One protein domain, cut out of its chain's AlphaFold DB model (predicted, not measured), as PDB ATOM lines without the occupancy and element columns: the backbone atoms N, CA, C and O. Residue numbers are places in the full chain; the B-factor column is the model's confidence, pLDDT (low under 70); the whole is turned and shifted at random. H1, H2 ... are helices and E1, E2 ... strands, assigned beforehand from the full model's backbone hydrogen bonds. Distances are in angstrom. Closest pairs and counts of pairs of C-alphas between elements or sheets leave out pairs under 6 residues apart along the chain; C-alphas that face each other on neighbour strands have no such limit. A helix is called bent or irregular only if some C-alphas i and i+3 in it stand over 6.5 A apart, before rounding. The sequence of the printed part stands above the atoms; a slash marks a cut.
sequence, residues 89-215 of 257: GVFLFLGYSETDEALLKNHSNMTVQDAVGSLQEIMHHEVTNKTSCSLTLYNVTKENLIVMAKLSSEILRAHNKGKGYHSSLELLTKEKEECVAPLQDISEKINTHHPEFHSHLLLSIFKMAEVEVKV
ATOM      1  N   GLY A  89       5.143  11.683 136.393       94.75
ATOM      2  CA  GLY A  89       4.170  12.021 135.353       94.75
ATOM      3  C   GLY A  89       3.025  12.913 135.842       94.75
ATOM      4  O   GLY A  89       3.053  13.437 136.959       94.75
ATOM      5  N   VAL A  90       2.017  13.069 134.983       96.62
ATOM      6  CA  VAL A  90       0.767  13.792 135.253       96.62
ATOM      7  C   VAL A  90      -0.390  12.797 135.207       96.62
ATOM      8  O   VAL A  90      -0.522  12.037 134.246       96.62
ATOM      9  N   PHE A  91      -1.222  12.795 136.243       97.75
ATOM     10  CA  PHE A  91      -2.282  11.812 136.428       97.75
ATOM     11  C   PHE A  91      -3.614  12.485 136.737       97.75
ATOM     12  O   PHE A  91      -3.660  13.509 137.415       97.75
ATOM     13  N   LEU A  92      -4.692  11.859 136.283       97.94
ATOM     14  CA  LEU A  92      -6.061  12.153 136.674       97.94
ATOM     15  C   LEU A  92      -6.598  10.940 137.437       97.94
ATOM     16  O   LEU A  92      -6.729   9.845 136.885       97.94
ATOM     17  N   PHE A  93      -6.872  11.138 138.719       98.12
ATOM     18  CA  PHE A  93      -7.589  10.191 139.552       98.12
ATOM     19  C   PHE A  93      -9.087  10.412 139.397       98.12
ATOM     20  O   PHE A  93      -9.562  11.543 139.473       98.12
ATOM     21  N   LEU A  94      -9.823   9.324 139.204       98.06
ATOM     22  CA  LEU A  94     -11.266   9.324 139.034       98.06
ATOM     23  C   LEU A  94     -11.888   8.372 140.051       98.06
ATOM     24  O   LEU A  94     -11.435   7.237 140.205       98.06
ATOM     25  N   GLY A  95     -12.921   8.833 140.744       97.75
ATOM     26  CA  GLY A  95     -13.813   8.013 141.553       97.75
ATOM     27  C   GLY A  95     -15.119   7.787 140.802       97.75
ATOM     28  O   GLY A  95     -15.758   8.760 140.394       97.75
ATOM     29  N   TYR A  96     -15.518   6.529 140.616       97.12
ATOM     30  CA  TYR A  96     -16.722   6.160 139.864       97.12
ATOM     31  C   TYR A  96     -17.682   5.290 140.680       97.12
ATOM     32  O   TYR A  96     -17.279   4.588 141.607       97.12
ATOM     33  N   SER A  97     -18.964   5.350 140.325       95.56
ATOM     34  CA  SER A  97     -20.016   4.503 140.894       95.56
ATOM     35  C   SER A  97     -20.062   3.159 140.162       95.56
ATOM     36  O   SER A  97     -20.509   3.100 139.018       95.56
ATOM     37  N   GLU A  98     -19.646   2.070 140.819       93.94
ATOM     38  CA  GLU A  98     -19.851   0.704 140.294       93.94
ATOM     39  C   GLU A  98     -21.345   0.383 140.115       93.94
ATOM     40  O   GLU A  98     -21.713  -0.386 139.230       93.94
ATOM     41  N   THR A  99     -22.212   0.976 140.943       93.00
ATOM     42  CA  THR A  99     -23.667   0.833 140.807       93.00
ATOM     43  C   THR A  99     -24.140   1.422 139.479       93.00
ATOM     44  O   THR A  99     -24.885   0.766 138.758       93.00
ATOM     45  N   ASP A 100     -23.662   2.614 139.114       92.25
ATOM     46  CA  ASP A 100     -24.057   3.266 137.860       92.25
ATOM     47  C   ASP A 100     -23.458   2.524 136.669       92.25
ATOM     48  O   ASP A 100     -24.159   2.259 135.696       92.25
ATOM     49  N   GLU A 101     -22.189   2.114 136.765       93.25
ATOM     50  CA  GLU A 101     -21.549   1.283 135.743       93.25
ATOM     51  C   GLU A 101     -22.359   0.005 135.487       93.25
ATOM     52  O   GLU A 101     -22.646  -0.310 134.335       93.25
ATOM     53  N   ALA A 102     -22.780  -0.714 136.532       91.81
ATOM     54  CA  ALA A 102     -23.558  -1.943 136.389       91.81
ATOM     55  C   ALA A 102     -24.921  -1.708 135.716       91.81
ATOM     56  O   ALA A 102     -25.345  -2.511 134.881       91.81
ATOM     57  N   LEU A 103     -25.595  -0.602 136.044       89.06
ATOM     58  CA  LEU A 103     -26.874  -0.233 135.436       89.06
ATOM     59  C   LEU A 103     -26.725   0.104 133.945       89.06
ATOM     60  O   LEU A 103     -27.535  -0.329 133.118       89.06
ATOM     61  N   LEU A 104     -25.670   0.840 133.592       86.88
ATOM     62  CA  LEU A 104     -25.389   1.223 132.211       86.88
ATOM     63  C   LEU A 104     -24.878   0.052 131.374       86.88
ATOM     64  O   LEU A 104     -25.291  -0.103 130.225       86.88
ATOM     65  N   LYS A 105     -24.032  -0.809 131.947       88.75
ATOM     66  CA  LYS A 105     -23.442  -1.969 131.269       88.75
ATOM     67  C   LYS A 105     -24.498  -2.912 130.699       88.75
ATOM     68  O   LYS A 105     -24.291  -3.455 129.618       88.75
ATOM     69  N   ASN A 106     -25.645  -3.046 131.368       84.31
ATOM     70  CA  ASN A 106     -26.777  -3.841 130.880       84.31
ATOM     71  C   ASN A 106     -27.369  -3.330 129.553       84.31
ATOM     72  O   ASN A 106     -28.062  -4.084 128.876       84.31
ATOM     73  N   HIS A 107     -27.104  -2.075 129.184       82.31
ATOM     74  CA  HIS A 107     -27.656  -1.426 127.995       82.31
ATOM     75  C   HIS A 107     -26.581  -1.080 126.956       82.31
ATOM     76  O   HIS A 107     -26.848  -1.128 125.758       82.31
ATOM     77  N   SER A 108     -25.364  -0.741 127.393       82.75
ATOM     78  CA  SER A 108     -24.272  -0.307 126.513       82.75
ATOM     79  C   SER A 108     -23.237  -1.393 126.214       82.75
ATOM     80  O   SER A 108     -22.496  -1.263 125.243       82.75
ATOM     81  N   ASN A 109     -23.150  -2.444 127.041       85.06
ATOM     82  CA  ASN A 109     -22.030  -3.399 127.079       85.06
ATOM     83  C   ASN A 109     -20.644  -2.754 127.284       85.06
ATOM     84  O   ASN A 109     -19.625  -3.407 127.064       85.06
ATOM     85  N   MET A 110     -20.597  -1.496 127.722       85.31
ATOM     86  CA  MET A 110     -19.362  -0.760 127.979       85.31
ATOM     87  C   MET A 110     -18.990  -0.823 129.461       85.31
ATOM     88  O   MET A 110     -19.834  -1.014 130.340       85.31
ATOM     89  N   THR A 111     -17.703  -0.665 129.724       90.94
ATOM     90  CA  THR A 111     -17.089  -0.658 131.051       90.94
ATOM     91  C   THR A 111     -16.478   0.707 131.351       90.94
ATOM     92  O   THR A 111     -16.277   1.533 130.461       90.94
ATOM     93  N   VAL A 112     -16.099   0.933 132.606       92.94
ATOM     94  CA  VAL A 112     -15.400   2.149 133.043       92.94
ATOM     95  C   VAL A 112     -14.103   2.410 132.260       92.94
ATOM     96  O   VAL A 112     -13.677   3.553 132.120       92.94
ATOM     97  N   GLN A 113     -13.473   1.369 131.704       93.19
ATOM     98  CA  GLN A 113     -12.256   1.503 130.897       93.19
ATOM     99  C   GLN A 113     -12.533   2.183 129.554       93.19
ATOM    100  O   GLN A 113     -11.715   2.982 129.092       93.19
ATOM    101  N   ASP A 114     -13.701   1.924 128.964       92.06
ATOM    102  CA  ASP A 114     -14.117   2.507 127.685       92.06
ATOM    103  C   ASP A 114     -14.349   4.021 127.808       92.06
ATOM    104  O   ASP A 114     -14.147   4.775 126.854       92.06
ATOM    105  N   ALA A 115     -14.661   4.500 129.019       93.06
ATOM    106  CA  ALA A 115     -14.843   5.918 129.316       93.06
ATOM    107  C   ALA A 115     -13.565   6.757 129.108       93.06
ATOM    108  O   ALA A 115     -13.655   7.965 128.895       93.06
ATOM    109  N   VAL A 116     -12.372   6.142 129.112       94.56
ATOM    110  CA  VAL A 116     -11.108   6.847 128.818       94.56
ATOM    111  C   VAL A 116     -11.102   7.407 127.392       94.56
ATOM    112  O   VAL A 116     -10.567   8.492 127.168       94.56
ATOM    113  N   GLY A 117     -11.736   6.712 126.441       92.44
ATOM    114  CA  GLY A 117     -11.903   7.205 125.072       92.44
ATOM    115  C   GLY A 117     -12.772   8.462 125.015       92.44
ATOM    116  O   GLY A 117     -12.379   9.449 124.401       92.44
ATOM    117  N   SER A 118     -13.896   8.470 125.733       92.44
ATOM    118  CA  SER A 118     -14.771   9.646 125.836       92.44
ATOM    119  C   SER A 118     -14.082  10.831 126.522       92.44
ATOM    120  O   SER A 118     -14.221  11.966 126.079       92.44
ATOM    121  N   LEU A 119     -13.266  10.583 127.556       93.56
ATOM    122  CA  LEU A 119     -12.439  11.630 128.172       93.56
ATOM    123  C   LEU A 119     -11.427  12.219 127.181       93.56
ATOM    124  O   LEU A 119     -11.202  13.428 127.178       93.56
ATOM    125  N   GLN A 120     -10.815  11.379 126.340       91.88
ATOM    126  CA  GLN A 120      -9.892  11.830 125.299       91.88
ATOM    127  C   GLN A 120     -10.599  12.724 124.272       91.88
ATOM    128  O   GLN A 120     -10.028  13.728 123.844       91.88
ATOM    129  N   GLU A 121     -11.819  12.361 123.879       89.12
ATOM    130  CA  GLU A 121     -12.639  13.129 122.943       89.12
ATOM    131  C   GLU A 121     -12.990  14.510 123.513       89.12
ATOM    132  O   GLU A 121     -12.658  15.517 122.886       89.12
ATOM    133  N   ILE A 122     -13.535  14.582 124.734       87.31
ATOM    134  CA  ILE A 122     -13.839  15.866 125.396       87.31
ATOM    135  C   ILE A 122     -12.593  16.739 125.502       87.31
ATOM    136  O   ILE A 122     -12.617  17.917 125.132       87.31
ATOM    137  N   MET A 123     -11.472  16.149 125.932       85.44
ATOM    138  CA  MET A 123     -10.213  16.875 126.034       85.44
ATOM    139  C   MET A 123      -9.854  17.531 124.693       85.44
ATOM    140  O   MET A 123      -9.484  18.699 124.674       85.44
ATOM    141  N   HIS A 124     -10.009  16.829 123.566       82.81
ATOM    142  CA  HIS A 124      -9.722  17.368 122.234       82.81
ATOM    143  C   HIS A 124     -10.693  18.446 121.738       82.81
ATOM    144  O   HIS A 124     -10.259  19.308 120.967       82.81
ATOM    145  N   HIS A 125     -11.969  18.382 122.117       72.50
ATOM    146  CA  HIS A 125     -13.007  19.263 121.582       72.50
ATOM    147  C   HIS A 125     -13.132  20.597 122.325       72.50
ATOM    148  O   HIS A 125     -13.402  21.613 121.683       72.50
ATOM    149  N   GLU A 126     -12.908  20.623 123.639       61.25
ATOM    150  CA  GLU A 126     -13.219  21.804 124.455       61.25
ATOM    151  C   GLU A 126     -12.005  22.648 124.858       61.25
ATOM    152  O   GLU A 126     -12.128  23.850 125.109       61.25
ATOM    153  N   VAL A 127     -10.804  22.068 124.862       58.47
ATOM    154  CA  VAL A 127      -9.581  22.821 125.150       58.47
ATOM    155  C   VAL A 127      -9.127  23.511 123.864       58.47
ATOM    156  O   VAL A 127      -8.697  22.876 122.902       58.47
ATOM    157  N   THR A 128      -9.271  24.833 123.845       45.09
ATOM    158  CA  THR A 128      -8.952  25.742 122.735       45.09
ATOM    159  C   THR A 128      -7.632  25.372 122.038       45.09
ATOM    160  O   THR A 128      -6.556  25.512 122.610       45.09
ATOM    161  N   ASN A 129      -7.735  24.973 120.761       54.62
ATOM    162  CA  ASN A 129      -6.685  24.378 119.916       54.62
ATOM    163  C   ASN A 129      -6.291  22.955 120.340       54.62
ATOM    164  O   ASN A 129      -5.784  22.774 121.439       54.62
ATOM    165  N   LYS A 130      -6.464  21.976 119.425       59.84
ATOM    166  CA  LYS A 130      -5.982  20.576 119.501       59.84
ATOM    167  C   LYS A 130      -4.990  20.364 120.648       59.84
ATOM    168  O   LYS A 130      -3.815  20.703 120.500       59.84
ATOM    169  N   THR A 131      -5.459  19.832 121.775       70.06
ATOM    170  CA  THR A 131      -4.575  19.673 122.935       70.06
ATOM    171  C   THR A 131      -3.407  18.775 122.572       70.06
ATOM    172  O   THR A 131      -3.538  17.773 121.862       70.06
ATOM    173  N   SER A 132      -2.249  19.146 123.098       83.25
ATOM    174  CA  SER A 132      -1.014  18.395 122.966       83.25
ATOM    175  C   SER A 132      -1.032  17.069 123.724       83.25
ATOM    176  O   SER A 132      -0.043  16.345 123.667       83.25
ATOM    177  N   CYS A 133      -2.101  16.756 124.460       89.19
ATOM    178  CA  CYS A 133      -2.128  15.690 125.446       89.19
ATOM    179  C   CYS A 133      -2.944  14.484 124.987       89.19
ATOM    180  O   CYS A 133      -3.936  14.582 124.268       89.19
ATOM    181  N   SER A 134      -2.506  13.314 125.428       91.62
ATOM    182  CA  SER A 134      -3.161  12.033 125.229       91.62
ATOM    183  C   SER A 134      -3.275  11.315 126.567       91.62
ATOM    184  O   SER A 134      -2.328  11.273 127.353       91.62
ATOM    185  N   LEU A 135      -4.457  10.781 126.820       94.12
ATOM    186  CA  LEU A 135      -4.856  10.038 127.994       94.12
ATOM    187  C   LEU A 135      -4.627   8.554 127.748       94.12
ATOM    188  O   LEU A 135      -4.971   8.000 126.706       94.12
ATOM    189  N   THR A 136      -4.047   7.905 128.744       94.19
ATOM    190  CA  THR A 136      -3.807   6.466 128.741       94.19
ATOM    191  C   THR A 136      -4.251   5.891 130.069       94.19
ATOM    192  O   THR A 136      -3.978   6.464 131.126       94.19
ATOM    193  N   LEU A 137      -4.945   4.757 130.030       96.56
ATOM    194  CA  LEU A 137      -5.314   4.050 131.245       96.56
ATOM    195  C   LEU A 137      -4.044   3.595 131.977       96.56
ATOM    196  O   LEU A 137      -3.199   2.923 131.388       96.56
ATOM    197  N   TYR A 138      -3.911   3.964 133.250       96.50
ATOM    198  CA  TYR A 138      -2.779   3.564 134.083       96.50
ATOM    199  C   TYR A 138      -3.144   2.416 135.024       96.50
ATOM    200  O   TYR A 138      -2.406   1.437 135.114       96.50
ATOM    201  N   ASN A 139      -4.269   2.528 135.731       96.06
ATOM    202  CA  ASN A 139      -4.729   1.492 136.653       96.06
ATOM    203  C   ASN A 139      -6.248   1.555 136.845       96.06
ATOM    204  O   ASN A 139      -6.843   2.630 136.754       96.06
ATOM    205  N   VAL A 140      -6.852   0.417 137.180       95.06
ATOM    206  CA  VAL A 140      -8.258   0.312 137.577       95.06
ATOM    207  C   VAL A 140      -8.331  -0.469 138.873       95.06
ATOM    208  O   VAL A 140      -7.725  -1.525 139.027       95.06
ATOM    209  N   THR A 141      -9.100   0.060 139.805       92.69
ATOM    210  CA  THR A 141      -9.403  -0.573 141.082       92.69
ATOM    211  C   THR A 141     -10.907  -0.494 141.318       92.69
ATOM    212  O   THR A 141     -11.649   0.085 140.519       92.69
ATOM    213  N   LYS A 142     -11.360  -1.066 142.432       89.62
ATOM    214  CA  LYS A 142     -12.745  -0.925 142.866       89.62
ATOM    215  C   LYS A 142     -13.060   0.556 143.106       89.62
ATOM    216  O   LYS A 142     -12.389   1.184 143.920       89.62
ATOM    217  N   GLU A 143     -14.044   1.092 142.383       93.38
ATOM    218  CA  GLU A 143     -14.539   2.481 142.497       93.38
ATOM    219  C   GLU A 143     -13.527   3.583 142.138       93.38
ATOM    220  O   GLU A 143     -13.833   4.768 142.276       93.38
ATOM    221  N   ASN A 144     -12.333   3.236 141.648       96.88
ATOM    222  CA  ASN A 144     -11.333   4.213 141.231       96.88
ATOM    223  C   ASN A 144     -10.612   3.817 139.937       96.88
ATOM    224  O   ASN A 144     -10.186   2.673 139.767       96.88
ATOM    225  N   LEU A 145     -10.410   4.798 139.059       96.81
ATOM    226  CA  LEU A 145      -9.671   4.679 137.807       96.81
ATOM    227  C   LEU A 145      -8.567   5.744 137.778       96.81
ATOM    228  O   LEU A 145      -8.785   6.885 138.177       96.81
ATOM    229  N   ILE A 146      -7.365   5.368 137.344       97.88
ATOM    230  CA  ILE A 146      -6.226   6.279 137.216       97.88
ATOM    231  C   ILE A 146      -5.880   6.399 135.737       97.88
ATOM    232  O   ILE A 146      -5.555   5.403 135.086       97.88
ATOM    233  N   VAL A 147      -5.901   7.625 135.225       97.69
ATOM    234  CA  VAL A 147      -5.481   7.969 133.865       97.69
ATOM    235  C   VAL A 147      -4.152   8.709 133.932       97.69
ATOM    236  O   VAL A 147      -3.971   9.599 134.756       97.69
ATOM    237  N   MET A 148      -3.217   8.360 133.056       96.81
ATOM    238  CA  MET A 148      -1.975   9.097 132.850       96.81
ATOM    239  C   MET A 148      -2.095   9.954 131.592       96.81
ATOM    240  O   MET A 148      -2.459   9.442 130.530       96.81
ATOM    241  N   ALA A 149      -1.740  11.232 131.701       95.00
ATOM    242  CA  ALA A 149      -1.641  12.134 130.563       95.00
ATOM    243  C   ALA A 149      -0.193  12.225 130.072       95.00
ATOM    244  O   ALA A 149       0.738  12.365 130.866       95.00
ATOM    245  N   LYS A 150      -0.016  12.156 128.755       92.38
ATOM    246  CA  LYS A 150       1.271  12.262 128.060       92.38
ATOM    247  C   LYS A 150       1.161  13.217 126.888       92.38
ATOM    248  O   LYS A 150       0.061  13.478 126.412       92.38
ATOM    249  N   LEU A 151       2.293  13.673 126.362       89.38
ATOM    250  CA  LEU A 151       2.288  14.368 125.072       89.38
ATOM    251  C   LEU A 151       1.850  13.421 123.946       89.38
ATOM    252  O   LEU A 151       2.214  12.243 123.913       89.38
ATOM    253  N   SER A 152       1.090  13.952 122.993       83.62
ATOM    254  CA  SER A 152       0.608  13.224 121.827       83.62
ATOM    255  C   SER A 152       1.778  12.758 120.958       83.62
ATOM    256  O   SER A 152       2.831  13.399 120.854       83.62
ATOM    257  N   SER A 153       1.599  11.620 120.287       75.62
ATOM    258  CA  SER A 153       2.646  11.020 119.456       75.62
ATOM    259  C   SER A 153       3.127  11.933 118.325       75.62
ATOM    260  O   SER A 153       4.275  11.821 117.894       75.62
ATOM    261  N   GLU A 154       2.274  12.835 117.835       70.50
ATOM    262  CA  GLU A 154       2.624  13.807 116.795       70.50
ATOM    263  C   GLU A 154       3.648  14.825 117.303       70.50
ATOM    264  O   GLU A 154       4.662  15.073 116.645       70.50
ATOM    265  N   ILE A 155       3.438  15.336 118.516       71.50
ATOM    266  CA  ILE A 155       4.330  16.298 119.167       71.50
ATOM    267  C   ILE A 155       5.636  15.627 119.568       71.50
ATOM    268  O   ILE A 155       6.706  16.176 119.314       71.50
ATOM    269  N   LEU A 156       5.575  14.401 120.093       72.88
ATOM    270  CA  LEU A 156       6.773  13.611 120.386       72.88
ATOM    271  C   LEU A 156       7.625  13.388 119.126       72.88
ATOM    272  O   LEU A 156       8.846  13.535 119.163       72.88
ATOM    273  N   ARG A 157       6.999  13.087 117.981       68.94
ATOM    274  CA  ARG A 157       7.700  12.934 116.693       68.94
ATOM    275  C   ARG A 157       8.282  14.253 116.183       68.94
ATOM    276  O   ARG A 157       9.400  14.244 115.672       68.94
ATOM    277  N   ALA A 158       7.558  15.365 116.311       65.94
ATOM    278  CA  ALA A 158       8.054  16.689 115.935       65.94
ATOM    279  C   ALA A 158       9.256  17.113 116.798       65.94
ATOM    280  O   ALA A 158      10.259  17.582 116.262       65.94
ATOM    281  N   HIS A 159       9.203  16.858 118.109       62.28
ATOM    282  CA  HIS A 159      10.310  17.109 119.031       62.28
ATOM    283  C   HIS A 159      11.538  16.243 118.725       62.28
ATOM    284  O   HIS A 159      12.656  16.757 118.673       62.28
ATOM    285  N   ASN A 160      11.344  14.952 118.445       63.97
ATOM    286  CA  ASN A 160      12.445  14.028 118.154       63.97
ATOM    287  C   ASN A 160      13.137  14.298 116.807       63.97
ATOM    288  O   ASN A 160      14.292  13.919 116.631       63.97
ATOM    289  N   LYS A 161      12.471  14.962 115.851       61.25
ATOM    290  CA  LYS A 161      13.066  15.325 114.551       61.25
ATOM    291  C   LYS A 161      14.014  16.531 114.614       61.25
ATOM    292  O   LYS A 161      14.750  16.744 113.657       61.25
ATOM    293  N   GLY A 162      13.999  17.315 115.697       57.31
ATOM    294  CA  GLY A 162      14.724  18.590 115.778       57.31
ATOM    295  C   GLY A 162      15.936  18.630 116.712       57.31
ATOM    296  O   GLY A 162      16.763  19.528 116.565       57.31
ATOM    297  N   LYS A 163      16.068  17.711 117.678       52.19
ATOM    298  CA  LYS A 163      17.123  17.759 118.706       52.19
ATOM    299  C   LYS A 163      17.520  16.354 119.160       52.19
ATOM    300  O   LYS A 163      16.663  15.516 119.424       52.19
ATOM    301  N   GLY A 164      18.829  16.107 119.241       51.09
ATOM    302  CA  GLY A 164      19.387  14.875 119.797       51.09
ATOM    303  C   GLY A 164      18.887  14.631 121.221       51.09
ATOM    304  O   GLY A 164      18.762  15.578 121.987       51.09
ATOM    305  N   TYR A 165      18.575  13.365 121.516       47.44
ATOM    306  CA  TYR A 165      18.262  12.780 122.827       47.44
ATOM    307  C   TYR A 165      17.932  13.797 123.939       47.44
ATOM    308  O   TYR A 165      18.786  14.159 124.747       47.44
ATOM    309  N   HIS A 166      16.687  14.276 123.974       57.78
ATOM    310  CA  HIS A 166      16.212  15.107 125.079       57.78
ATOM    311  C   HIS A 166      16.243  14.328 126.396       57.78
ATOM    312  O   HIS A 166      15.924  13.137 126.442       57.78
ATOM    313  N   SER A 167      16.606  15.008 127.486       69.81
ATOM    314  CA  SER A 167      16.586  14.384 128.808       69.81
ATOM    315  C   SER A 167      15.139  14.092 129.228       69.81
ATOM    316  O   SER A 167      14.247  14.917 129.031       69.81
ATOM    317  N   SER A 168      14.892  12.928 129.840       80.44
ATOM    318  CA  SER A 168      13.559  12.518 130.328       80.44
ATOM    319  C   SER A 168      12.877  13.584 131.208       80.44
ATOM    320  O   SER A 168      11.653  13.681 131.227       80.44
ATOM    321  N   LEU A 169      13.660  14.430 131.883       84.44
ATOM    322  CA  LEU A 169      13.178  15.507 132.746       84.44
ATOM    323  C   LEU A 169      12.583  16.701 131.977       84.44
ATOM    324  O   LEU A 169      11.624  17.317 132.447       84.44
ATOM    325  N   GLU A 170      13.115  17.034 130.800       85.44
ATOM    326  CA  GLU A 170      12.545  18.087 129.946       85.44
ATOM    327  C   GLU A 170      11.182  17.666 129.400       85.44
ATOM    328  O   GLU A 170      10.248  18.467 129.402       85.44
ATOM    329  N   LEU A 171      11.047  16.394 129.012       86.62
ATOM    330  CA  LEU A 171       9.780  15.833 128.551       86.62
ATOM    331  C   LEU A 171       8.724  15.851 129.663       86.62
ATOM    332  O   LEU A 171       7.635  16.367 129.439       86.62
ATOM    333  N   LEU A 172       9.070  15.406 130.878       89.31
ATOM    334  CA  LEU A 172       8.172  15.464 132.043       89.31
ATOM    335  C   LEU A 172       7.754  16.900 132.392       89.31
ATOM    336  O   LEU A 172       6.618  17.152 132.793       89.31
ATOM    337  N   THR A 173       8.672  17.860 132.244       90.00
ATOM    338  CA  THR A 173       8.350  19.278 132.446       90.00
ATOM    339  C   THR A 173       7.341  19.750 131.404       90.00
ATOM    340  O   THR A 173       6.368  20.413 131.755       90.00
ATOM    341  N   LYS A 174       7.541  19.380 130.135       88.75
ATOM    342  CA  LYS A 174       6.642  19.771 129.053       88.75
ATOM    343  C   LYS A 174       5.269  19.106 129.170       88.75
ATOM    344  O   LYS A 174       4.264  19.774 128.972       88.75
ATOM    345  N   GLU A 175       5.211  17.836 129.568       90.56
ATOM    346  CA  GLU A 175       3.957  17.143 129.902       90.56
ATOM    347  C   GLU A 175       3.190  17.868 131.008       90.56
ATOM    348  O   GLU A 175       1.989  18.095 130.879       90.56
ATOM    349  N   LYS A 176       3.879  18.294 132.073       92.62
ATOM    350  CA  LYS A 176       3.263  19.106 133.128       92.62
ATOM    351  C   LYS A 176       2.686  20.415 132.582       92.62
ATOM    352  O   LYS A 176       1.570  20.769 132.944       92.62
ATOM    353  N   GLU A 177       3.449  21.144 131.772       91.12
ATOM    354  CA  GLU A 177       3.030  22.443 131.230       91.12
ATOM    355  C   GLU A 177       1.802  22.328 130.318       91.12
ATOM    356  O   GLU A 177       0.914  23.170 130.392       91.12
ATOM    357  N   GLU A 178       1.734  21.281 129.496       89.38
ATOM    358  CA  GLU A 178       0.671  21.118 128.499       89.38
ATOM    359  C   GLU A 178      -0.573  20.411 129.053       89.38
ATOM    360  O   GLU A 178      -1.686  20.732 128.645       89.38
ATOM    361  N   CYS A 179      -0.415  19.448 129.970       92.56
ATOM    362  CA  CYS A 179      -1.512  18.545 130.337       92.56
ATOM    363  C   CYS A 179      -2.207  18.889 131.652       92.56
ATOM    364  O   CYS A 179      -3.339  18.461 131.855       92.56
ATOM    365  N   VAL A 180      -1.593  19.669 132.548       94.38
ATOM    366  CA  VAL A 180      -2.205  19.946 133.859       94.38
ATOM    367  C   VAL A 180      -3.481  20.777 133.739       94.38
ATOM    368  O   VAL A 180      -4.486  20.392 134.326       94.38
ATOM    369  N   ALA A 181      -3.470  21.874 132.978       92.81
ATOM    370  CA  ALA A 181      -4.644  22.742 132.859       92.81
ATOM    371  C   ALA A 181      -5.854  22.034 132.202       92.81
ATOM    372  O   ALA A 181      -6.933  22.082 132.787       92.81
ATOM    373  N   PRO A 182      -5.698  21.292 131.083       91.69
ATOM    374  CA  PRO A 182      -6.772  20.459 130.531       91.69
ATOM    375  C   PRO A 182      -7.360  19.458 131.529       91.69
ATOM    376  O   PRO A 182      -8.574  19.324 131.646       91.69
ATOM    377  N   LEU A 183      -6.506  18.756 132.282       95.00
ATOM    378  CA  LEU A 183      -6.983  17.796 133.278       95.00
ATOM    379  C   LEU A 183      -7.679  18.478 134.458       95.00
ATOM    380  O   LEU A 183      -8.588  17.893 135.040       95.00
ATOM    381  N   GLN A 184      -7.253  19.688 134.831       95.56
ATOM    382  CA  GLN A 184      -7.904  20.471 135.879       95.56
ATOM    383  C   GLN A 184      -9.312  20.895 135.460       95.56
ATOM    384  O   GLN A 184     -10.221  20.757 136.270       95.56
ATOM    385  N   ASP A 185      -9.499  21.312 134.207       93.56
ATOM    386  CA  ASP A 185     -10.819  21.631 133.648       93.56
ATOM    387  C   ASP A 185     -11.751  20.405 133.662       93.56
ATOM    388  O   ASP A 185     -12.854  20.465 134.207       93.56
ATOM    389  N   ILE A 186     -11.269  19.246 133.197       94.94
ATOM    390  CA  ILE A 186     -12.008  17.971 133.291       94.94
ATOM    391  C   ILE A 186     -12.362  17.649 134.749       94.94
ATOM    392  O   ILE A 186     -13.500  17.305 135.072       94.94
ATOM    393  N   SER A 187     -11.384  17.764 135.650       96.75
ATOM    394  CA  SER A 187     -11.572  17.490 137.072       96.75
ATOM    395  C   SER A 187     -12.614  18.421 137.696       96.75
ATOM    396  O   SER A 187     -13.406  17.988 138.532       96.75
ATOM    397  N   GLU A 188     -12.623  19.698 137.327       96.19
ATOM    398  CA  GLU A 188     -13.610  20.670 137.785       96.19
ATOM    399  C   GLU A 188     -15.006  20.323 137.267       96.19
ATOM    400  O   GLU A 188     -15.939  20.231 138.067       96.19
ATOM    401  N   LYS A 189     -15.148  20.038 135.970       95.62
ATOM    402  CA  LYS A 189     -16.428  19.677 135.345       95.62
ATOM    403  C   LYS A 189     -17.056  18.427 135.953       95.62
ATOM    404  O   LYS A 189     -18.250  18.430 136.245       95.62
ATOM    405  N   ILE A 190     -16.263  17.393 136.237       96.00
ATOM    406  CA  ILE A 190     -16.750  16.194 136.939       96.00
ATOM    407  C   ILE A 190     -17.235  16.559 138.347       96.00
ATOM    408  O   ILE A 190     -18.364  16.250 138.722       96.00
ATOM    409  N   ASN A 191     -16.404  17.254 139.131       96.19
ATOM    410  CA  ASN A 191     -16.730  17.561 140.527       96.19
ATOM    411  C   ASN A 191     -17.920  18.531 140.668       96.19
ATOM    412  O   ASN A 191     -18.648  18.476 141.660       96.19
ATOM    413  N   THR A 192     -18.131  19.407 139.686       95.31
ATOM    414  CA  THR A 192     -19.247  20.367 139.635       95.31
ATOM    415  C   THR A 192     -20.499  19.807 138.958       95.31
ATOM    416  O   THR A 192     -21.494  20.520 138.868       95.31
ATOM    417  N   HIS A 193     -20.486  18.532 138.544       91.94
ATOM    418  CA  HIS A 193     -21.592  17.877 137.836       91.94
ATOM    419  C   HIS A 193     -21.989  18.620 136.547       91.94
ATOM    420  O   HIS A 193     -23.169  18.816 136.259       91.94
ATOM    421  N   HIS A 194     -20.995  19.051 135.768       93.25
ATOM    422  CA  HIS A 194     -21.213  19.773 134.519       93.25
ATOM    423  C   HIS A 194     -22.058  18.935 133.533       93.25
ATOM    424  O   HIS A 194     -21.781  17.738 133.381       93.25
ATOM    425  N   PRO A 195     -23.052  19.524 132.829       89.38
ATOM    426  CA  PRO A 195     -23.988  18.776 131.986       89.38
ATOM    427  C   PRO A 195     -23.324  17.898 130.931       89.38
ATOM    428  O   PRO A 195     -23.793  16.796 130.677       89.38
ATOM    429  N   GLU A 196     -22.212  18.342 130.353       88.25
ATOM    430  CA  GLU A 196     -21.456  17.573 129.360       88.25
ATOM    431  C   GLU A 196     -20.958  16.224 129.907       88.25
ATOM    432  O   GLU A 196     -21.010  15.216 129.213       88.25
ATOM    433  N   PHE A 197     -20.542  16.169 131.174       92.12
ATOM    434  CA  PHE A 197     -20.106  14.926 131.812       92.12
ATOM    435  C   PHE A 197     -21.293  14.156 132.376       92.12
ATOM    436  O   PHE A 197     -21.393  12.945 132.204       92.12
ATOM    437  N   HIS A 198     -22.209  14.862 133.040       88.44
ATOM    438  CA  HIS A 198     -23.331  14.237 133.728       88.44
ATOM    439  C   HIS A 198     -24.338  13.598 132.761       88.44
ATOM    440  O   HIS A 198     -24.869  12.537 133.073       88.44
ATOM    441  N   SER A 199     -24.570  14.192 131.585       87.19
ATOM    442  CA  SER A 199     -25.477  13.647 130.559       87.19
ATOM    443  C   SER A 199     -24.809  12.639 129.620       87.19
ATOM    444  O   SER A 199     -25.497  11.896 128.921       87.19
ATOM    445  N   HIS A 200     -23.476  12.576 129.603       89.81
ATOM    446  CA  HIS A 200     -22.760  11.640 128.751       89.81
ATOM    447  C   HIS A 200     -22.823  10.229 129.335       89.81
ATOM    448  O   HIS A 200     -22.379   9.989 130.458       89.81
ATOM    449  N   LEU A 201     -23.271   9.273 128.516       88.25
ATOM    450  CA  LEU A 201     -23.500   7.878 128.898       88.25
ATOM    451  C   LEU A 201     -22.358   7.302 129.754       88.25
ATOM    452  O   LEU A 201     -22.581   6.915 130.890       88.25
ATOM    453  N   LEU A 202     -21.119   7.309 129.252       91.44
ATOM    454  CA  LEU A 202     -19.974   6.728 129.973       91.44
ATOM    455  C   LEU A 202     -19.330   7.610 131.041       91.44
ATOM    456  O   LEU A 202     -18.582   7.094 131.863       91.44
ATOM    457  N   LEU A 203     -19.554   8.922 131.020       94.00
ATOM    458  CA  LEU A 203     -18.857   9.839 131.927       94.00
ATOM    459  C   LEU A 203     -19.693  10.153 133.163       94.00
ATOM    460  O   LEU A 203     -19.137  10.492 134.206       94.00
ATOM    461  N   SER A 204     -21.008   9.948 133.074       92.56
ATOM    462  CA  SER A 204     -21.953  10.155 134.165       92.56
ATOM    463  C   SER A 204     -21.676   9.291 135.403       92.56
ATOM    464  O   SER A 204     -22.087   9.643 136.513       92.56
ATOM    465  N   ILE A 205     -20.935   8.186 135.239       94.81
ATOM    466  CA  ILE A 205     -20.517   7.293 136.330       94.81
ATOM    467  C   ILE A 205     -19.444   7.919 137.227       94.81
ATOM    468  O   ILE A 205     -19.317   7.517 138.387       94.81
ATOM    469  N   PHE A 206     -18.670   8.888 136.722       97.12
ATOM    470  CA  PHE A 206     -17.637   9.566 137.497       97.12
ATOM    471  C   PHE A 206     -18.274  10.569 138.453       97.12
ATOM    472  O   PHE A 206     -19.045  11.436 138.051       97.12
ATOM    473  N   LYS A 207     -17.946  10.451 139.742       96.38
ATOM    474  CA  LYS A 207     -18.488  11.311 140.805       96.38
ATOM    475  C   LYS A 207     -17.447  12.242 141.397       96.38
ATOM    476  O   LYS A 207     -17.801  13.276 141.948       96.38
ATOM    477  N   MET A 208     -16.177  11.854 141.332       97.12
ATOM    478  CA  MET A 208     -15.065  12.576 141.940       97.12
ATOM    479  C   MET A 208     -13.872  12.549 140.992       97.12
ATOM    480  O   MET A 208     -13.615  11.529 140.352       97.12
ATOM    481  N   ALA A 209     -13.116  13.640 140.941       97.75
ATOM    482  CA  ALA A 209     -11.891  13.724 140.158       97.75
ATOM    483  C   ALA A 209     -10.817  14.550 140.875       97.75
ATOM    484  O   ALA A 209     -11.135  15.513 141.580       97.75
ATOM    485  N   GLU A 210      -9.550  14.183 140.693       97.62
ATOM    486  CA  GLU A 210      -8.405  14.950 141.185       97.62
ATOM    487  C   GLU A 210      -7.184  14.792 140.271       97.62
ATOM    488  O   GLU A 210      -6.846  13.690 139.839       97.62
ATOM    489  N   VAL A 211      -6.484  15.896 140.010       97.50
ATOM    490  CA  VAL A 211      -5.224  15.891 139.257       97.50
ATOM    491  C   VAL A 211      -4.042  15.753 140.212       97.50
ATOM    492  O   VAL A 211      -3.915  16.519 141.164       97.50
ATOM    493  N   GLU A 212      -3.132  14.831 139.911       96.31
ATOM    494  CA  GLU A 212      -1.875  14.641 140.636       96.31
ATOM    495  C   GLU A 212      -0.687  14.832 139.695       96.31
ATOM    496  O   GLU A 212      -0.620  14.263 138.603       96.31
ATOM    497  N   VAL A 213       0.297  15.607 140.147       96.25
ATOM    498  CA  VAL A 213       1.509  15.896 139.381       96.25
ATOM    499  C   VAL A 213       2.718  15.400 140.152       96.25
ATOM    500  O   VAL A 213       3.106  15.979 141.165       96.25
ATOM    501  N   LYS A 214       3.368  14.362 139.628       94.31
ATOM    502  CA  LYS A 214       4.578  13.784 140.204       94.31
ATOM    503  C   LYS A 214       5.751  14.045 139.268       94.31
ATOM    504  O   LYS A 214       6.190  13.157 138.552       94.31
ATOM    505  N   VAL A 215       6.266  15.270 139.238       88.31
ATOM    506  CA  VAL A 215       7.478  15.597 138.463       88.31
ATOM    507  C   VAL A 215       8.584  16.099 139.386       88.31
ATOM    508  O   VAL A 215       8.273  16.709 140.412       88.31
TER     509      VAL A 215
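This is residues 89 to 215 of the 257 residues of the protein "Hypothetical protein" of Timema bartmani (UniProt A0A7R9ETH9). A strongly twisted antiparallel sheet, order E2 E3 E1 E4, has H2 and H4b packed on one face and H4a beside it; residues 160 to 168 stick out at one end. The printed part has 127 residues, mixed in class, with five named helices and four named strands: E1 H1 H2 E2 E3 H3 H4 H5 E4. It is compact, radius of gyration of the C-alphas 15.5 A, and elongated, 51 by 28 by 25 A.

Start at E1, residues 89 to 96: N 91 is 2.8 A from O 212 of antiparallel E4, residues 206 to 214. E2, residues 133 to 141, and E3, residues 144 to 151, form a hairpin, with N 136 and O 148 2.8 A apart. H1, residues 98 to 108, and H2, residues 115 to 126, join E1 to E2 in a split strand-helix-strand unit, E3 between the strands, its crossover right-handed. H4, residues 168 to 191, was assigned as one helix by its hydrogen bonds but is bent, C-alphas 178 and 181 being 7.1 A apart; H4a, to 178, and H4b, from 181, stand at a steep tilt of 54 degrees. H2, H4a and H4b are on one face of the sheet, two layers; the closest C-alphas of H4b and E4, Ser 187 and Ala 209, are 4.9 A apart. Every O i to N i+4 pair is within hydrogen-bond range in H2, H4a, H4b and H3, residues 153 to 160, and 5 of 7 in H1; H5, residues 195 to 198, is too short.

Find C-alpha 89 at (4.170, 12.021, 135.353); E1 runs 22.2 A from it, and E4, 22.8 A, ends at C-alpha 214, (4.578, 13.784, 140.204).

The farthest C-alphas, Leu 103 and Gly 164, are 51.1 A apart. The printed part has no cut and no long link; pLDDT is under 70 at residues 126 to 130 and 157 to 167.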